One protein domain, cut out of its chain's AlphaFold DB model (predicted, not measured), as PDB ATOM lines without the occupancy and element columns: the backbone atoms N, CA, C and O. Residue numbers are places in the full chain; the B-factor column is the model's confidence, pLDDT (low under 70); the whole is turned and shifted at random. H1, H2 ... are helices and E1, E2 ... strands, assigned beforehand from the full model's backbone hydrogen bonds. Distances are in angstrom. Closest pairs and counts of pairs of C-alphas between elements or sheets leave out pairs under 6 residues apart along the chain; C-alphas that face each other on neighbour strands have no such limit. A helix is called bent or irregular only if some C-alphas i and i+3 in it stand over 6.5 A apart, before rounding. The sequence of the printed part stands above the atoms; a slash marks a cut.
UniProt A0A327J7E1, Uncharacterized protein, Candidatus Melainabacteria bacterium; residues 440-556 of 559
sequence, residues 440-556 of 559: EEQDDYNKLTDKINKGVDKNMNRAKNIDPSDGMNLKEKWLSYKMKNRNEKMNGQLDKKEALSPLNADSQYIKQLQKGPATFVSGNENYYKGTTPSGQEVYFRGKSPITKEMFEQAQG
ATOM      1  N   GLU A 440     -10.077  18.417 -14.079       90.88
ATOM      2  CA  GLU A 440     -10.714  17.114 -13.855       90.88
ATOM      3  C   GLU A 440      -9.996  16.314 -12.755       90.88
ATOM      4  O   GLU A 440     -10.648  15.806 -11.841       90.88
ATOM      5  N   GLU A 441      -8.661  16.273 -12.778       90.75
ATOM      6  CA  GLU A 441      -7.837  15.637 -11.741       90.75
ATOM      7  C   GLU A 441      -8.059  16.277 -10.359       90.75
ATOM      8  O   GLU A 441      -8.201  15.569  -9.356       90.75
ATOM      9  N   GLN A 442      -8.139  17.612 -10.294       89.56
ATOM     10  CA  GLN A 442      -8.414  18.346  -9.056       89.56
ATOM     11  C   GLN A 442      -9.829  18.063  -8.525       89.56
ATOM     12  O   GLN A 442     -10.010  17.804  -7.330       89.56
ATOM     13  N   ASP A 443     -10.837  18.091  -9.395       90.69
ATOM     14  CA  ASP A 443     -12.227  17.820  -9.029       90.69
ATOM     15  C   ASP A 443     -12.408  16.384  -8.536       90.69
ATOM     16  O   ASP A 443     -13.100  16.147  -7.540       90.69
ATOM     17  N   ASP A 444     -11.776  15.413  -9.189       90.19
ATOM     18  CA  ASP A 444     -11.850  14.015  -8.785       90.19
ATOM     19  C   ASP A 444     -11.086  13.749  -7.484       90.19
ATOM     20  O   ASP A 444     -11.598  13.031  -6.616       90.19
ATOM     21  N   TYR A 445      -9.943  14.410  -7.269       90.88
ATOM     22  CA  TYR A 445      -9.234  14.392  -5.988       90.88
ATOM     23  C   TYR A 445     -10.104  14.942  -4.841       90.88
ATOM     24  O   TYR A 445     -10.197  14.331  -3.767       90.88
ATOM     25  N   ASN A 446     -10.795  16.064  -5.068       90.44
ATOM     26  CA  ASN A 446     -11.699  16.670  -4.089       90.44
ATOM     27  C   ASN A 446     -12.909  15.767  -3.807       90.44
ATOM     28  O   ASN A 446     -13.207  15.472  -2.650       90.44
ATOM     29  N   LYS A 447     -13.558  15.230  -4.851       92.31
ATOM     30  CA  LYS A 447     -14.679  14.282  -4.709       92.31
ATOM     31  C   LYS A 447     -14.275  13.028  -3.936       92.31
ATOM     32  O   LYS A 447     -15.075  12.519  -3.147       92.31
ATOM     33  N   LEU A 448     -13.082  12.482  -4.179       90.50
ATOM     34  CA  LEU A 448     -12.573  11.326  -3.434       90.50
ATOM     35  C   LEU A 448     -12.296  11.690  -1.978       90.50
ATOM     36  O   LEU A 448     -12.700  10.945  -1.089       90.50
ATOM     37  N   THR A 449     -11.697  12.854  -1.724       89.75
ATOM     38  CA  THR A 449     -11.473  13.365  -0.365       89.75
ATOM     39  C   THR A 449     -12.786  13.511   0.402       89.75
ATOM     40  O   THR A 449     -12.904  12.984   1.506       89.75
ATOM     41  N   ASP A 450     -13.815  14.102  -0.205       90.62
ATOM     42  CA  ASP A 450     -15.143  14.225   0.402       90.62
ATOM     43  C   ASP A 450     -15.797  12.868   0.674       90.62
ATOM     44  O   ASP A 450     -16.452  12.682   1.703       90.62
ATOM     45  N   LYS A 451     -15.655  11.902  -0.244       89.75
ATOM     46  CA  LYS A 451     -16.183  10.539  -0.065       89.75
ATOM     47  C   LYS A 451     -15.482   9.812   1.080       89.75
ATOM     48  O   LYS A 451     -16.174   9.170   1.874       89.75
ATOM     49  N   ILE A 452     -14.159   9.947   1.183       88.81
ATOM     50  CA  ILE A 452     -13.353   9.385   2.269       88.81
ATOM     51  C   ILE A 452     -13.757  10.035   3.592       88.81
ATOM     52  O   ILE A 452     -14.141   9.306   4.499       88.81
ATOM     53  N   ASN A 453     -13.795  11.368   3.683       88.94
ATOM     54  CA  ASN A 453     -14.183  12.095   4.900       88.94
ATOM     55  C   ASN A 453     -15.601  11.721   5.359       88.94
ATOM     56  O   ASN A 453     -15.791  11.269   6.484       88.94
ATOM     57  N   LYS A 454     -16.593  11.744   4.454       89.56
ATOM     58  CA  LYS A 454     -17.961  11.267   4.750       89.56
ATOM     59  C   LYS A 454     -17.986   9.791   5.160       89.56
ATOM     60  O   LYS A 454     -18.894   9.357   5.875       89.56
ATOM     61  N   GLY A 455     -17.058   8.987   4.649       87.94
ATOM     62  CA  GLY A 455     -16.868   7.592   5.025       87.94
ATOM     63  C   GLY A 455     -16.352   7.446   6.457       87.94
ATOM     64  O   GLY A 455     -16.977   6.718   7.238       87.94
ATOM     65  N   VAL A 456     -15.287   8.190   6.790       87.50
ATOM     66  CA  VAL A 456     -14.682   8.311   8.125       87.50
ATOM     67  C   VAL A 456     -15.733   8.762   9.130       87.50
ATOM     68  O   VAL A 456     -15.991   8.030  10.079       87.50
ATOM     69  N   ASP A 457     -16.428   9.874   8.883       88.00
ATOM     70  CA  ASP A 457     -17.429  10.434   9.802       88.00
ATOM     71  C   ASP A 457     -18.540   9.434  10.115       88.00
ATOM     72  O   ASP A 457     -18.937   9.224  11.265       88.00
ATOM     73  N   LYS A 458     -19.045   8.747   9.083       87.69
ATOM     74  CA  LYS A 458     -20.080   7.734   9.280       87.69
ATOM     75  C   LYS A 458     -19.554   6.507  10.029       87.69
ATOM     76  O   LYS A 458     -20.354   5.851  10.690       87.69
ATOM     77  N   ASN A 459     -18.276   6.154   9.901       87.94
ATOM     78  CA  ASN A 459     -17.669   5.072  10.677       87.94
ATOM     79  C   ASN A 459     -17.364   5.506  12.117       87.94
ATOM     80  O   ASN A 459     -17.675   4.743  13.025       87.94
ATOM     81  N   MET A 460     -16.904   6.738  12.351       85.94
ATOM     82  CA  MET A 460     -16.768   7.323  13.691       85.94
ATOM     83  C   MET A 460     -18.113   7.357  14.427       85.94
ATOM     84  O   MET A 460     -18.202   6.942  15.578       85.94
ATOM     85  N   ASN A 461     -19.196   7.760  13.755       86.31
ATOM     86  CA  ASN A 461     -20.538   7.751  14.346       86.31
ATOM     87  C   ASN A 461     -21.054   6.338  14.664       86.31
ATOM     88  O   ASN A 461     -21.826   6.162  15.602       86.31
ATOM     89  N   ARG A 462     -20.639   5.315  13.905       85.44
ATOM     90  CA  ARG A 462     -20.954   3.912  14.225       85.44
ATOM     91  C   ARG A 462     -20.121   3.403  15.396       85.44
ATOM     92  O   ARG A 462     -20.685   2.734  16.249       85.44
ATOM     93  N   ALA A 463     -18.839   3.762  15.452       83.31
ATOM     94  CA  ALA A 463     -17.930   3.389  16.532       83.31
ATOM     95  C   ALA A 463     -18.421   3.892  17.898       83.31
ATOM     96  O   ALA A 463     -18.374   3.148  18.864       83.31
ATOM     97  N   LYS A 464     -18.999   5.103  17.960       85.19
ATOM     98  CA  LYS A 464     -19.640   5.646  19.176       85.19
ATOM     99  C   LYS A 464     -20.798   4.795  19.722       85.19
ATOM    100  O   LYS A 464     -21.208   5.002  20.854       85.19
ATOM    101  N   ASN A 465     -21.360   3.897  18.910       81.50
ATOM    102  CA  ASN A 465     -22.497   3.040  19.256       81.50
ATOM    103  C   ASN A 465     -22.094   1.557  19.393       81.50
ATOM    104  O   ASN A 465     -22.947   0.682  19.230       81.50
ATOM    105  N   ILE A 466     -20.803   1.279  19.596       78.31
ATOM    106  CA  ILE A 466     -20.255  -0.058  19.841       78.31
ATOM    107  C   ILE A 466     -19.501  -0.006  21.169       78.31
ATOM    108  O   ILE A 466     -18.513   0.719  21.262       78.31
ATOM    109  N   ASP A 467     -19.935  -0.789  22.156       77.75
ATOM    110  CA  ASP A 467     -19.214  -0.967  23.416       77.75
ATOM    111  C   ASP A 467     -18.675  -2.408  23.515       77.75
ATOM    112  O   ASP A 467     -19.443  -3.360  23.645       77.75
ATOM    113  N   PRO A 468     -17.353  -2.617  23.396       66.25
ATOM    114  CA  PRO A 468     -16.777  -3.956  23.424       66.25
ATOM    115  C   PRO A 468     -16.556  -4.514  24.840       66.25
ATOM    116  O   PRO A 468     -16.081  -5.646  24.941       66.25
ATOM    117  N   SER A 469     -16.851  -3.760  25.906       70.06
ATOM    118  CA  SER A 469     -16.484  -4.118  27.287       70.06
ATOM    119  C   SER A 469     -17.176  -5.381  27.829       70.06
ATOM    120  O   SER A 469     -16.511  -6.174  28.492       70.06
ATOM    121  N   ASP A 470     -18.435  -5.637  27.452       63.41
ATOM    122  CA  ASP A 470     -19.237  -6.789  27.922       63.41
ATOM    123  C   ASP A 470     -19.503  -7.860  26.834       63.41
ATOM    124  O   ASP A 470     -20.335  -8.757  26.989       63.41
ATOM    125  N   GLY A 471     -18.771  -7.796  25.716       68.12
ATOM    126  CA  GLY A 471     -18.976  -8.650  24.542       68.12
ATOM    127  C   GLY A 471     -20.052  -8.115  23.585       68.12
ATOM    128  O   GLY A 471     -21.149  -7.743  23.983       68.12
ATOM    129  N   MET A 472     -19.747  -8.088  22.279       76.81
ATOM    130  CA  MET A 472     -20.617  -7.435  21.287       76.81
ATOM    131  C   MET A 472     -21.981  -8.123  21.120       76.81
ATOM    132  O   MET A 472     -22.063  -9.288  20.705       76.81
ATOM    133  N   ASN A 473     -23.052  -7.348  21.283       80.69
ATOM    134  CA  ASN A 473     -24.411  -7.753  20.938       80.69
ATOM    135  C   ASN A 473     -24.624  -7.815  19.403       80.69
ATOM    136  O   ASN A 473     -23.784  -7.402  18.597       80.69
ATOM    137  N   LEU A 474     -25.766  -8.352  18.954       80.19
ATOM    138  CA  LEU A 474     -26.054  -8.546  17.522       80.19
ATOM    139  C   LEU A 474     -26.038  -7.230  16.716       80.19
ATOM    140  O   LEU A 474     -25.583  -7.204  15.568       80.19
ATOM    141  N   LYS A 475     -26.500  -6.128  17.320       81.62
ATOM    142  CA  LYS A 475     -26.523  -4.793  16.704       81.62
ATOM    143  C   LYS A 475     -25.104  -4.246  16.543       81.62
ATOM    144  O   LYS A 475     -24.778  -3.711  15.486       81.62
ATOM    145  N   GLU A 476     -24.248  -4.437  17.537       81.25
ATOM    146  CA  GLU A 476     -22.840  -4.033  17.515       81.25
ATOM    147  C   GLU A 476     -22.025  -4.846  16.507       81.25
ATOM    148  O   GLU A 476     -21.283  -4.265  15.713       81.25
ATOM    149  N   LYS A 477     -22.245  -6.168  16.424       82.19
ATOM    150  CA  LYS A 477     -21.645  -7.021  15.379       82.19
ATOM    151  C   LYS A 477     -22.029  -6.555  13.974       82.19
ATOM    152  O   LYS A 477     -21.183  -6.489  13.082       82.19
ATOM    153  N   TRP A 478     -23.290  -6.182  13.766       83.62
ATOM    154  CA  TRP A 478     -23.761  -5.658  12.484       83.62
ATOM    155  C   TRP A 478     -23.194  -4.269  12.155       83.62
ATOM    156  O   TRP A 478     -22.836  -4.003  11.003       83.62
ATOM    157  N   LEU A 479     -23.071  -3.379  13.148       83.88
ATOM    158  CA  LEU A 479     -22.417  -2.076  12.982       83.88
ATOM    159  C   LEU A 479     -20.928  -2.237  12.646       83.88
ATOM    160  O   LEU A 479     -20.456  -1.579  11.716       83.88
ATOM    161  N   SER A 480     -20.234  -3.162  13.311       82.88
ATOM    162  CA  SER A 480     -18.841  -3.535  13.036       82.88
ATOM    163  C   SER A 480     -18.664  -4.085  11.613       82.88
ATOM    164  O   SER A 480     -17.832  -3.590  10.849       82.88
ATOM    165  N   TYR A 481     -19.533  -5.000  11.170       86.31
ATOM    166  CA  TYR A 481     -19.548  -5.485   9.783       86.31
ATOM    167  C   TYR A 481     -19.767  -4.348   8.767       86.31
ATOM    168  O   TYR A 481     -19.060  -4.233   7.762       86.31
ATOM    169  N   LYS A 482     -20.702  -3.431   9.048       86.62
ATOM    170  CA  LYS A 482     -20.937  -2.243   8.212       86.62
ATOM    171  C   LYS A 482     -19.768  -1.261   8.195       86.62
ATOM    172  O   LYS A 482     -19.648  -0.515   7.215       86.62
ATOM    173  N   MET A 483     -18.966  -1.204   9.258       85.69
ATOM    174  CA  MET A 483     -17.721  -0.437   9.293       85.69
ATOM    175  C   MET A 483     -16.660  -1.099   8.421       85.69
ATOM    176  O   MET A 483     -16.099  -0.408   7.574       85.69
ATOM    177  N   LYS A 484     -16.470  -2.421   8.530       85.06
ATOM    178  CA  LYS A 484     -15.506  -3.185   7.721       85.06
ATOM    179  C   LYS A 484     -15.761  -3.044   6.216       85.06
ATOM    180  O   LYS A 484     -14.888  -2.562   5.502       85.06
ATOM    181  N   ASN A 485     -16.989  -3.293   5.753       86.75
ATOM    182  CA  ASN A 485     -17.345  -3.136   4.331       86.75
ATOM    183  C   ASN A 485     -17.182  -1.692   3.824       86.75
ATOM    184  O   ASN A 485     -17.041  -1.450   2.625       86.75
ATOM    185  N   ARG A 486     -17.277  -0.698   4.716       86.44
ATOM    186  CA  ARG A 486     -17.040   0.701   4.358       86.44
ATOM    187  C   ARG A 486     -15.552   1.033   4.335       86.44
ATOM    188  O   ARG A 486     -15.155   1.738   3.418       86.44
ATOM    189  N   ASN A 487     -14.767   0.508   5.273       85.94
ATOM    190  CA  ASN A 487     -13.312   0.627   5.260       85.94
ATOM    191  C   ASN A 487     -12.737   0.014   3.976       85.94
ATOM    192  O   ASN A 487     -11.945   0.664   3.319       85.94
ATOM    193  N   GLU A 488     -13.219  -1.150   3.533       86.25
ATOM    194  CA  GLU A 488     -12.802  -1.753   2.254       86.25
ATOM    195  C   GLU A 488     -13.122  -0.850   1.046       86.25
ATOM    196  O   GLU A 488     -12.275  -0.626   0.182       86.25
ATOM    197  N   LYS A 489     -14.321  -0.247   1.006       86.69
ATOM    198  CA  LYS A 489     -14.684   0.735  -0.037       86.69
ATOM    199  C   LYS A 489     -13.863   2.023   0.042       86.69
ATOM    200  O   LYS A 489     -13.632   2.645  -0.990       86.69
ATOM    201  N   MET A 490     -13.484   2.443   1.246       85.75
ATOM    202  CA  MET A 490     -12.640   3.614   1.468       85.75
ATOM    203  C   MET A 490     -11.194   3.339   1.077       85.75
ATOM    204  O   MET A 490     -10.603   4.216   0.471       85.75
ATOM    205  N   ASN A 491     -10.663   2.139   1.321       85.75
ATOM    206  CA  ASN A 491      -9.326   1.746   0.875       85.75
ATOM    207  C   ASN A 491      -9.225   1.837  -0.653       85.75
ATOM    208  O   ASN A 491      -8.384   2.561  -1.159       85.75
ATOM    209  N   GLY A 492     -10.188   1.282  -1.399       85.75
ATOM    210  CA  GLY A 492     -10.194   1.432  -2.864       85.75
ATOM    211  C   GLY A 492     -10.430   2.869  -3.371       85.75
ATOM    212  O   GLY A 492     -10.178   3.164  -4.539       85.75
ATOM    213  N   GLN A 493     -10.947   3.779  -2.535       89.12
ATOM    214  CA  GLN A 493     -11.008   5.218  -2.836       89.12
ATOM    215  C   GLN A 493      -9.713   5.936  -2.456       89.12
ATOM    216  O   GLN A 493      -9.350   6.897  -3.128       89.12
ATOM    217  N   LEU A 494      -9.041   5.471  -1.403       88.31
ATOM    218  CA  LEU A 494      -7.748   5.951  -0.948       88.31
ATOM    219  C   LEU A 494      -6.681   5.630  -1.992       88.31
ATOM    220  O   LEU A 494      -6.024   6.559  -2.426       88.31
ATOM    221  N   ASP A 495      -6.637   4.405  -2.521       88.12
ATOM    222  CA  ASP A 495      -5.700   4.015  -3.587       88.12
ATOM    223  C   ASP A 495      -5.848   4.914  -4.833       88.12
ATOM    224  O   ASP A 495      -4.878   5.397  -5.414       88.12
ATOM    225  N   LYS A 496      -7.096   5.215  -5.228       89.00
ATOM    226  CA  LYS A 496      -7.387   6.139  -6.343       89.00
ATOM    227  C   LYS A 496      -7.000   7.580  -6.023       89.00
ATOM    228  O   LYS A 496      -6.571   8.312  -6.911       89.00
ATOM    229  N   LYS A 497      -7.183   8.002  -4.772       89.38
ATOM    230  CA  LYS A 497      -6.785   9.333  -4.305       89.38
ATOM    231  C   LYS A 497      -5.263   9.455  -4.263       89.38
ATOM    232  O   LYS A 497      -4.752  10.494  -4.655       89.38
ATOM    233  N   GLU A 498      -4.558   8.419  -3.823       87.50
ATOM    234  CA  GLU A 498      -3.097   8.359  -3.794       87.50
ATOM    235  C   GLU A 498      -2.516   8.456  -5.207       87.50
ATOM    236  O   GLU A 498      -1.590   9.235  -5.412       87.50
ATOM    237  N   ALA A 499      -3.128   7.804  -6.201       86.75
ATOM    238  CA  ALA A 499      -2.736   7.944  -7.608       86.75
ATOM    239  C   ALA A 499      -2.929   9.371  -8.171       86.75
ATOM    240  O   ALA A 499      -2.122   9.828  -8.976       86.75
ATOM    241  N   LEU A 500      -3.967  10.102  -7.736       89.12
ATOM    242  CA  LEU A 500      -4.221  11.499  -8.137       89.12
ATOM    243  C   LEU A 500      -3.458  12.531  -7.290       89.12
ATOM    244  O   LEU A 500      -3.337  13.690  -7.684       89.12
ATOM    245  N   SER A 501      -2.968  12.136  -6.115       87.44
ATOM    246  CA  SER A 501      -2.273  13.015  -5.174       87.44
ATOM    247  C   SER A 501      -1.069  13.736  -5.791       87.44
ATOM    248  O   SER A 501      -1.019  14.961  -5.656       87.44
ATOM    249  N   PRO A 502      -0.123  13.059  -6.482       86.75
ATOM    250  CA  PRO A 502       1.008  13.750  -7.104       86.75
ATOM    251  C   PRO A 502       0.561  14.695  -8.229       86.75
ATOM    252  O   PRO A 502       1.060  15.813  -8.311       86.75
ATOM    253  N   LEU A 503      -0.434  14.301  -9.033       89.31
ATOM    254  CA  LEU A 503      -0.969  15.115 -10.135       89.31
ATOM    255  C   LEU A 503      -1.586  16.428  -9.624       89.31
ATOM    256  O   LEU A 503      -1.251  17.522 -10.084       89.31
ATOM    257  N   ASN A 504      -2.447  16.330  -8.606       88.88
ATOM    258  CA  ASN A 504      -3.083  17.498  -8.005       88.88
ATOM    259  C   ASN A 504      -2.069  18.373  -7.249       88.88
ATOM    260  O   ASN A 504      -2.124  19.597  -7.368       88.88
ATOM    261  N   ALA A 505      -1.134  17.777  -6.498       88.38
ATOM    262  CA  ALA A 505      -0.094  18.520  -5.783       88.38
ATOM    263  C   ALA A 505       0.773  19.351  -6.742       88.38
ATOM    264  O   ALA A 505       1.004  20.536  -6.490       88.38
ATOM    265  N   ASP A 506       1.176  18.767  -7.871       89.19
ATOM    266  CA  ASP A 506       1.962  19.443  -8.899       89.19
ATOM    267  C   ASP A 506       1.173  20.564  -9.589       89.19
ATOM    268  O   ASP A 506       1.688  21.677  -9.716       89.19
ATOM    269  N   SER A 507      -0.095  20.338  -9.970       88.25
ATOM    270  CA  SER A 507      -0.939  21.401 -10.549       88.25
ATOM    271  C   SER A 507      -1.143  22.566  -9.571       88.25
ATOM    272  O   SER A 507      -1.013  23.729  -9.965       88.25
ATOM    273  N   GLN A 508      -1.408  22.299  -8.282       88.44
ATOM    274  CA  GLN A 508      -1.543  23.368  -7.281       88.44
ATOM    275  C   GLN A 508      -0.237  24.138  -7.088       88.44
ATOM    276  O   GLN A 508      -0.262  25.371  -7.059       88.44
ATOM    277  N   TYR A 509       0.890  23.430  -6.985       91.25
ATOM    278  CA  TYR A 509       2.206  24.054  -6.875       91.25
ATOM    279  C   TYR A 509       2.477  24.974  -8.068       91.25
ATOM    280  O   TYR A 509       2.857  26.127  -7.885       91.25
ATOM    281  N   ILE A 510       2.199  24.517  -9.289       89.00
ATOM    282  CA  ILE A 510       2.442  25.295 -10.509       89.00
ATOM    283  C   ILE A 510       1.523  26.517 -10.590       89.00
ATOM    284  O   ILE A 510       1.986  27.611 -10.914       89.00
ATOM    285  N   LYS A 511       0.243  26.383 -10.221       88.25
ATOM    286  CA  LYS A 511      -0.686  27.523 -10.123       88.25
ATOM    287  C   LYS A 511      -0.209  28.564  -9.109       88.25
ATOM    288  O   LYS A 511      -0.429  29.755  -9.319       88.25
ATOM    289  N   GLN A 512       0.412  28.140  -8.008       89.25
ATOM    290  CA  GLN A 512       1.005  29.051  -7.025       89.25
ATOM    291  C   GLN A 512       2.290  29.691  -7.557       89.25
ATOM    292  O   GLN A 512       2.438  30.907  -7.457       89.25
ATOM    293  N   LEU A 513       3.163  28.904  -8.193       89.94
ATOM    294  CA  LEU A 513       4.401  29.373  -8.814       89.94
ATOM    295  C   LEU A 513       4.126  30.491  -9.831       89.94
ATOM    296  O   LEU A 513       4.752  31.542  -9.770       89.94
ATOM    297  N   GLN A 514       3.136  30.302 -10.709       87.44
ATOM    298  CA  GLN A 514       2.760  31.273 -11.745       87.44
ATOM    299  C   GLN A 514       2.015  32.513 -11.211       87.44
ATOM    300  O   GLN A 514       1.875  33.496 -11.936       87.44
ATOM    301  N   LYS A 515       1.506  32.476  -9.970       88.25
ATOM    302  CA  LYS A 515       0.936  33.646  -9.272       88.25
ATOM    303  C   LYS A 515       1.989  34.430  -8.486       88.25
ATOM    304  O   LYS A 515       1.736  35.576  -8.122       88.25
ATOM    305  N   GLY A 516       3.118  33.796  -8.176       85.31
ATOM    306  CA  GLY A 516       4.240  34.406  -7.479       85.31
ATOM    307  C   GLY A 516       5.049  35.359  -8.367       85.31
ATOM    308  O   GLY A 516       4.739  35.538  -9.548       85.31
ATOM    309  N   PRO A 517       6.100  35.988  -7.811       86.25
ATOM    310  CA  PRO A 517       7.017  36.795  -8.602       86.25
ATOM    311  C   PRO A 517       7.719  35.929  -9.656       86.25
ATOM    312  O   PRO A 517       8.168  34.818  -9.367       86.25
ATOM    313  N   ALA A 518       7.821  36.450 -10.878       89.50
ATOM    314  CA  ALA A 518       8.575  35.804 -11.947       89.50
ATOM    315  C   ALA A 518      10.059  35.687 -11.571       89.50
ATOM    316  O   ALA A 518      10.608  36.566 -10.907       89.50
ATOM    317  N   THR A 519      10.719  34.624 -12.034       91.44
ATOM    318  CA  THR A 519      12.168  34.453 -11.868       91.44
ATOM    319  C   THR A 519      12.931  35.554 -12.605       91.44
ATOM    320  O   THR A 519      13.888  36.104 -12.069       91.44
ATOM    321  N   PHE A 520      12.490  35.898 -13.817       91.44
ATOM    322  CA  PHE A 520      12.920  37.084 -14.556       91.44
ATOM    323  C   PHE A 520      11.875  37.460 -15.618       91.44
ATOM    324  O   PHE A 520      10.940  36.699 -15.890       91.44
ATOM    325  N   VAL A 521      12.041  38.639 -16.223       88.69
ATOM    326  CA  VAL A 521      11.207  39.132 -17.329       88.69
ATOM    327  C   VAL A 521      12.093  39.360 -18.548       88.69
ATOM    328  O   VAL A 521      13.102  40.053 -18.452       88.69
ATOM    329  N   SER A 522      11.722  38.780 -19.690       85.25
ATOM    330  CA  SER A 522      12.442  38.933 -20.960       85.25
ATOM    331  C   SER A 522      11.441  39.088 -22.103       85.25
ATOM    332  O   SER A 522      10.479  38.328 -22.192       85.25
ATOM    333  N   GLY A 523      11.608  40.113 -22.947       75.25
ATOM    334  CA  GLY A 523      10.719  40.363 -24.093       75.25
ATOM    335  C   GLY A 523       9.234  40.548 -23.736       75.25
ATOM    336  O   GLY A 523       8.377  40.101 -24.487       75.25
ATOM    337  N   ASN A 524       8.931  41.176 -22.592       82.06
ATOM    338  CA  ASN A 524       7.584  41.309 -22.005       82.06
ATOM    339  C   ASN A 524       6.917  39.987 -21.570       82.06
ATOM    340  O   ASN A 524       5.725  39.977 -21.264       82.06
ATOM    341  N   GLU A 525       7.665  38.885 -21.491       87.81
ATOM    342  CA  GLU A 525       7.180  37.604 -20.977       87.81
ATOM    343  C   GLU A 525       7.802  37.295 -19.607       87.81
ATOM    344  O   GLU A 525       8.992  37.524 -19.370       87.81
ATOM    345  N   ASN A 526       6.982  36.763 -18.698       92.69
ATOM    346  CA  ASN A 526       7.414  36.322 -17.372       92.69
ATOM    347  C   ASN A 526       7.917  34.881 -17.437       92.69
ATOM    348  O   ASN A 526       7.214  34.010 -17.957       92.69
ATOM    349  N   TYR A 527       9.081  34.617 -16.855       92.31
ATOM    350  CA  TYR A 527       9.679  33.287 -16.814       92.31
ATOM    351  C   TYR A 527       9.663  32.736 -15.392       92.31
ATOM    352  O   TYR A 527       9.970  33.457 -14.442       92.31
ATOM    353  N   TYR A 528       9.322  31.456 -15.246       93.88
ATOM    354  CA  TYR A 528       9.253  30.783 -13.948       93.88
ATOM    355  C   TYR A 528      10.038  29.472 -13.975       93.88
ATOM    356  O   TYR A 528       9.956  28.720 -14.948       93.88
ATOM    357  N   LYS A 529      10.748  29.185 -12.882       93.31
ATOM    358  CA  LYS A 529      11.385  27.893 -12.598       93.31
ATOM    359  C   LYS A 529      10.917  27.385 -11.233       93.31
ATOM    360  O   LYS A 529      10.822  28.171 -10.293       93.31
ATOM    361  N   GLY A 530      10.695  26.081 -11.105       90.56
ATOM    362  CA  GLY A 530      10.454  25.438  -9.813       90.56
ATOM    363  C   GLY A 530      10.732  23.940  -9.837       90.56
ATOM    364  O   GLY A 530      10.956  23.362 -10.900       90.56
ATOM    365  N   THR A 531      10.692  23.317  -8.662       91.69
ATOM    366  CA  THR A 531      10.725  21.858  -8.501       91.69
ATOM    367  C   THR A 531       9.408  21.437  -7.871       91.69
ATOM    368  O   THR A 531       9.070  21.900  -6.781       91.69
ATOM    369  N   THR A 532       8.635  20.619  -8.580       88.94
ATOM    370  CA  THR A 532       7.312  20.196  -8.125       88.94
ATOM    371  C   THR A 532       7.410  19.223  -6.942       88.94
ATOM    372  O   THR A 532       8.456  18.604  -6.738       88.94
ATOM    373  N   PRO A 533       6.333  19.052  -6.151       86.12
ATOM    374  CA  PRO A 533       6.273  18.053  -5.082       86.12
ATOM    375  C   PRO A 533       6.560  16.614  -5.532       86.12
ATOM    376  O   PRO A 533       7.055  15.823  -4.732       86.12
ATOM    377  N   SER A 534       6.287  16.273  -6.796       82.31
ATOM    378  CA  SER A 534       6.675  14.982  -7.384       82.31
ATOM    379  C   SER A 534       8.174  14.856  -7.709       82.31
ATOM    380  O   SER A 534       8.638  13.766  -8.039       82.31
ATOM    381  N   GLY A 535       8.946  15.943  -7.591       82.38
ATOM    382  CA  GLY A 535      10.388  15.990  -7.841       82.38
ATOM    383  C   GLY A 535      10.783  16.446  -9.250       82.38
ATOM    384  O   GLY A 535      11.965  16.410  -9.583       82.38
ATOM    385  N   GLN A 536       9.836  16.891 -10.080       84.44
ATOM    386  CA  GLN A 536      10.119  17.334 -11.444       84.44
ATOM    387  C   GLN A 536      10.572  18.803 -11.479       84.44
ATOM    388  O   GLN A 536       9.881  19.692 -10.980       84.44
ATOM    389  N   GLU A 537      11.706  19.090 -12.126       89.94
ATOM    390  CA  GLU A 537      12.045  20.470 -12.497       89.94
ATOM    391  C   GLU A 537      11.136  20.943 -13.639       89.94
ATOM    392  O   GLU A 537      11.034  20.303 -14.688       89.94
ATOM    393  N   VAL A 538      10.477  22.082 -13.437       90.62
ATOM    394  CA  VAL A 538       9.542  22.670 -14.399       90.62
ATOM    395  C   VAL A 538       9.940  24.096 -14.748       90.62
ATOM    396  O   VAL A 538      10.358  24.878 -13.891       90.62
ATOM    397  N   TYR A 539       9.764  24.432 -16.024       93.25
ATOM    398  CA  TYR A 539      10.111  25.723 -16.602       93.25
ATOM    399  C   TYR A 539       8.924  26.263 -17.391       93.25
ATOM    400  O   TYR A 539       8.276  25.530 -18.141       93.25
ATOM    401  N   PHE A 540       8.637  27.552 -17.231       92.00
ATOM    402  CA  PHE A 540       7.490  28.196 -17.863       92.00
ATOM    403  C   PHE A 540       7.839  29.545 -18.463       92.00
ATOM    404  O   PHE A 540       8.630  30.307 -17.908       92.00
ATOM    405  N   ARG A 541       7.143  29.845 -19.558       90.00
ATOM    406  CA  ARG A 541       7.053  31.158 -20.186       90.00
ATOM    407  C   ARG A 541       5.593  31.588 -20.178       90.00
ATOM    408  O   ARG A 541       4.754  30.992 -20.856       90.00
ATOM    409  N   GLY A 542       5.265  32.564 -19.339       88.19
ATOM    410  CA  GLY A 542       3.884  32.870 -18.984       88.19
ATOM    411  C   GLY A 542       3.201  31.642 -18.373       88.19
ATOM    412  O   GLY A 542       3.622  31.147 -17.330       88.19
ATOM    413  N   LYS A 543       2.152  31.143 -19.039       85.25
ATOM    414  CA  LYS A 543       1.433  29.920 -18.642       85.25
ATOM    415  C   LYS A 543       1.917  28.658 -19.364       85.25
ATOM    416  O   LYS A 543       1.562  27.555 -18.956       85.25
ATOM    417  N   SER A 544       2.711  28.802 -20.422       87.00
ATOM    418  CA  SER A 544       3.102  27.686 -21.283       87.00
ATOM    419  C   SER A 544       4.377  27.016 -20.762       87.00
ATOM    420  O   SER A 544       5.355  27.718 -20.484       87.00
ATOM    421  N   PRO A 545       4.404  25.678 -20.632       90.44
ATOM    422  CA  PRO A 545       5.608  24.968 -20.226       90.44
ATOM    423  C   PRO A 545       6.641  24.989 -21.361       90.44
ATOM    424  O   PRO A 545       6.288  24.867 -22.535       90.44
ATOM    425  N   ILE A 546       7.912  25.160 -21.014       90.50
ATOM    426  CA  ILE A 546       9.049  25.241 -21.945       90.50
ATOM    427  C   ILE A 546      10.179  24.320 -21.478       90.50
ATOM    428  O   ILE A 546      10.152  23.832 -20.348       90.50
ATOM    429  N   THR A 547      11.171  24.064 -22.332       89.19
ATOM    430  CA  THR A 547      12.358  23.304 -21.914       89.19
ATOM    431  C   THR A 547      13.315  24.164 -21.084       89.19
ATOM    432  O   THR A 547      13.241  25.398 -21.092       89.19
ATOM    433  N   LYS A 548      14.239  23.503 -20.380       90.44
ATOM    434  CA  LYS A 548      15.310  24.160 -19.623       90.44
ATOM    435  C   LYS A 548      16.178  25.036 -20.526       90.44
ATOM    436  O   LYS A 548      16.456  26.179 -20.182       90.44
ATOM    437  N   GLU A 549      16.532  24.532 -21.705       86.62
ATOM    438  CA  GLU A 549      17.391  25.235 -22.662       86.62
ATOM    439  C   GLU A 549      16.736  26.537 -23.137       86.62
ATOM    440  O   GLU A 549      17.399  27.564 -23.236       86.62
ATOM    441  N   MET A 550      15.419  26.531 -23.380       86.69
ATOM    442  CA  MET A 550      14.682  27.747 -23.747       86.69
ATOM    443  C   MET A 550      14.681  28.788 -22.622       86.69
ATOM    444  O   MET A 550      14.753  29.988 -22.885       86.69
ATOM    445  N   PHE A 551      14.578  28.336 -21.370       89.88
ATOM    446  CA  PHE A 551      14.612  29.210 -20.201       89.88
ATOM    447  C   PHE A 551      15.998  29.848 -20.031       89.88
ATOM    448  O   PHE A 551      16.097  31.060 -19.850       89.88
ATOM    449  N   GLU A 552      17.063  29.055 -20.153       88.50
ATOM    450  CA  GLU A 552      18.453  29.524 -20.058       88.50
ATOM    451  C   GLU A 552      18.807  30.491 -21.199       88.50
ATOM    452  O   GLU A 552      19.375  31.560 -20.953       88.50
ATOM    453  N   GLN A 553      18.364  30.192 -22.428       85.06
ATOM    454  CA  GLN A 553      18.502  31.094 -23.576       85.06
ATOM    455  C   GLN A 553      17.826  32.450 -23.329       85.06
ATOM    456  O   GLN A 553      18.416  33.492 -23.613       85.06
ATOM    457  N   ALA A 554      16.611  32.459 -22.773       84.62
ATOM    458  CA  ALA A 554      15.884  33.694 -22.477       84.62
ATOM    459  C   ALA A 554      16.529  34.526 -21.353       84.62
ATOM    460  O   ALA A 554      16.333  35.744 -21.305       84.62
ATOM    461  N   GLN A 555      17.310  33.882 -20.481       85.44
ATOM    462  CA  GLN A 555      18.079  34.517 -19.412       85.44
ATOM    463  C   GLN A 555      19.404  35.132 -19.911       85.44
ATOM    464  O   GLN A 555      20.070  35.850 -19.167       85.44
ATOM    465  N   GLY A 556      19.796  34.878 -21.166       73.69
ATOM    466  CA  GLY A 556      21.063  35.349 -21.735       73.69
ATOM    467  C   GLY A 556      22.273  34.489 -21.356       73.69
ATOM    468  O   GLY A 556      23.410  34.904 -21.578       73.69
TER     469      GLY A 556
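This is residues 440 to 556 of the 559 residues of an uncharacterized protein of Candidatus Melainabacteria bacterium (UniProt A0A327J7E1). A long helical hairpin, made by H1 and the arm H2a, forms one end of a rod, and a small head, the four-stranded sheet E1 to E4 with the short helix H3 over it, forms the other. The bent helix H2 joins the two, its second arm H2b reaching from the hairpin's open end to graze the sheet. The printed part has 117 residues with three named helices and four named strands, in the order H1 H2 E1 E2 E3 E4 H3; the sheet's order is E1 - E2 - E3 - E4, all antiparallel, and the class is mixed, helices and strands. The whole is extended, with a radius of gyration of the C-alphas of 23.3 A and spans of 76 by 24 by 20 A.

Start with H1, residues 440 to 463, and go on to H2, residues 474 to 513, assigned as one helix by its hydrogen bonds but bent: C-alphas 499 and 502 are 6.9 A apart. Its arms, H2a, residues 474 to 499, and H2b, residues 502 to 513, stand at a steep tilt of 56 degrees. H1 and H2a form a helical hairpin and touch at a shallow tilt of 19 degrees, opposite ways; their closest C-alphas are those of Asn 459 and Met 483, 5.7 A apart. With residues 441 to 445 alone H1 also touches H2b, the closest C-alphas being those of Gln 442 and Asn 504, 5.5 A apart. Next look at E1, residues 520 to 522, E2, residues 525 to 531, E3, residues 537 to 541, and E4, residues 544 to 546: a meander, each strand the antiparallel neighbour of the one before. Find N 522 and O 525 at 3.0 A between E1 and E2, N 538 and O 530 at 2.9 A between E2 and E3, and N 541 and O 544 at 2.9 A between E3 and E4. H2b only grazes this sheet, with residues 506 to 513. H3, residues 548 to 554, is on the sheet at a height of 8.5 A; the closest C-alphas of E3 and H3, those of Tyr 539 and Lys 548, are 6.2 A apart. Every O i to N i+4 pair is within hydrogen-bond range in H1, H2b and H3, and 21 of 22 are in H2a.

Find C-alpha 440 at (-10.714, 17.114, -13.855); from there H1 runs 34.1 A to C-alpha 463. H2a measures 38.0 A, H2b 16.1 A, E2 20.4 A and E3 14.1 A. H3 ends at C-alpha 554, at (15.884, 33.694, -22.477).

The two C-alphas farthest apart, those of Asp 470 and Gly 556, are 76.6 A apart. The printed part has no cut, and no link is long. Look for pLDDT under 70 at residues 468, 470 and 471.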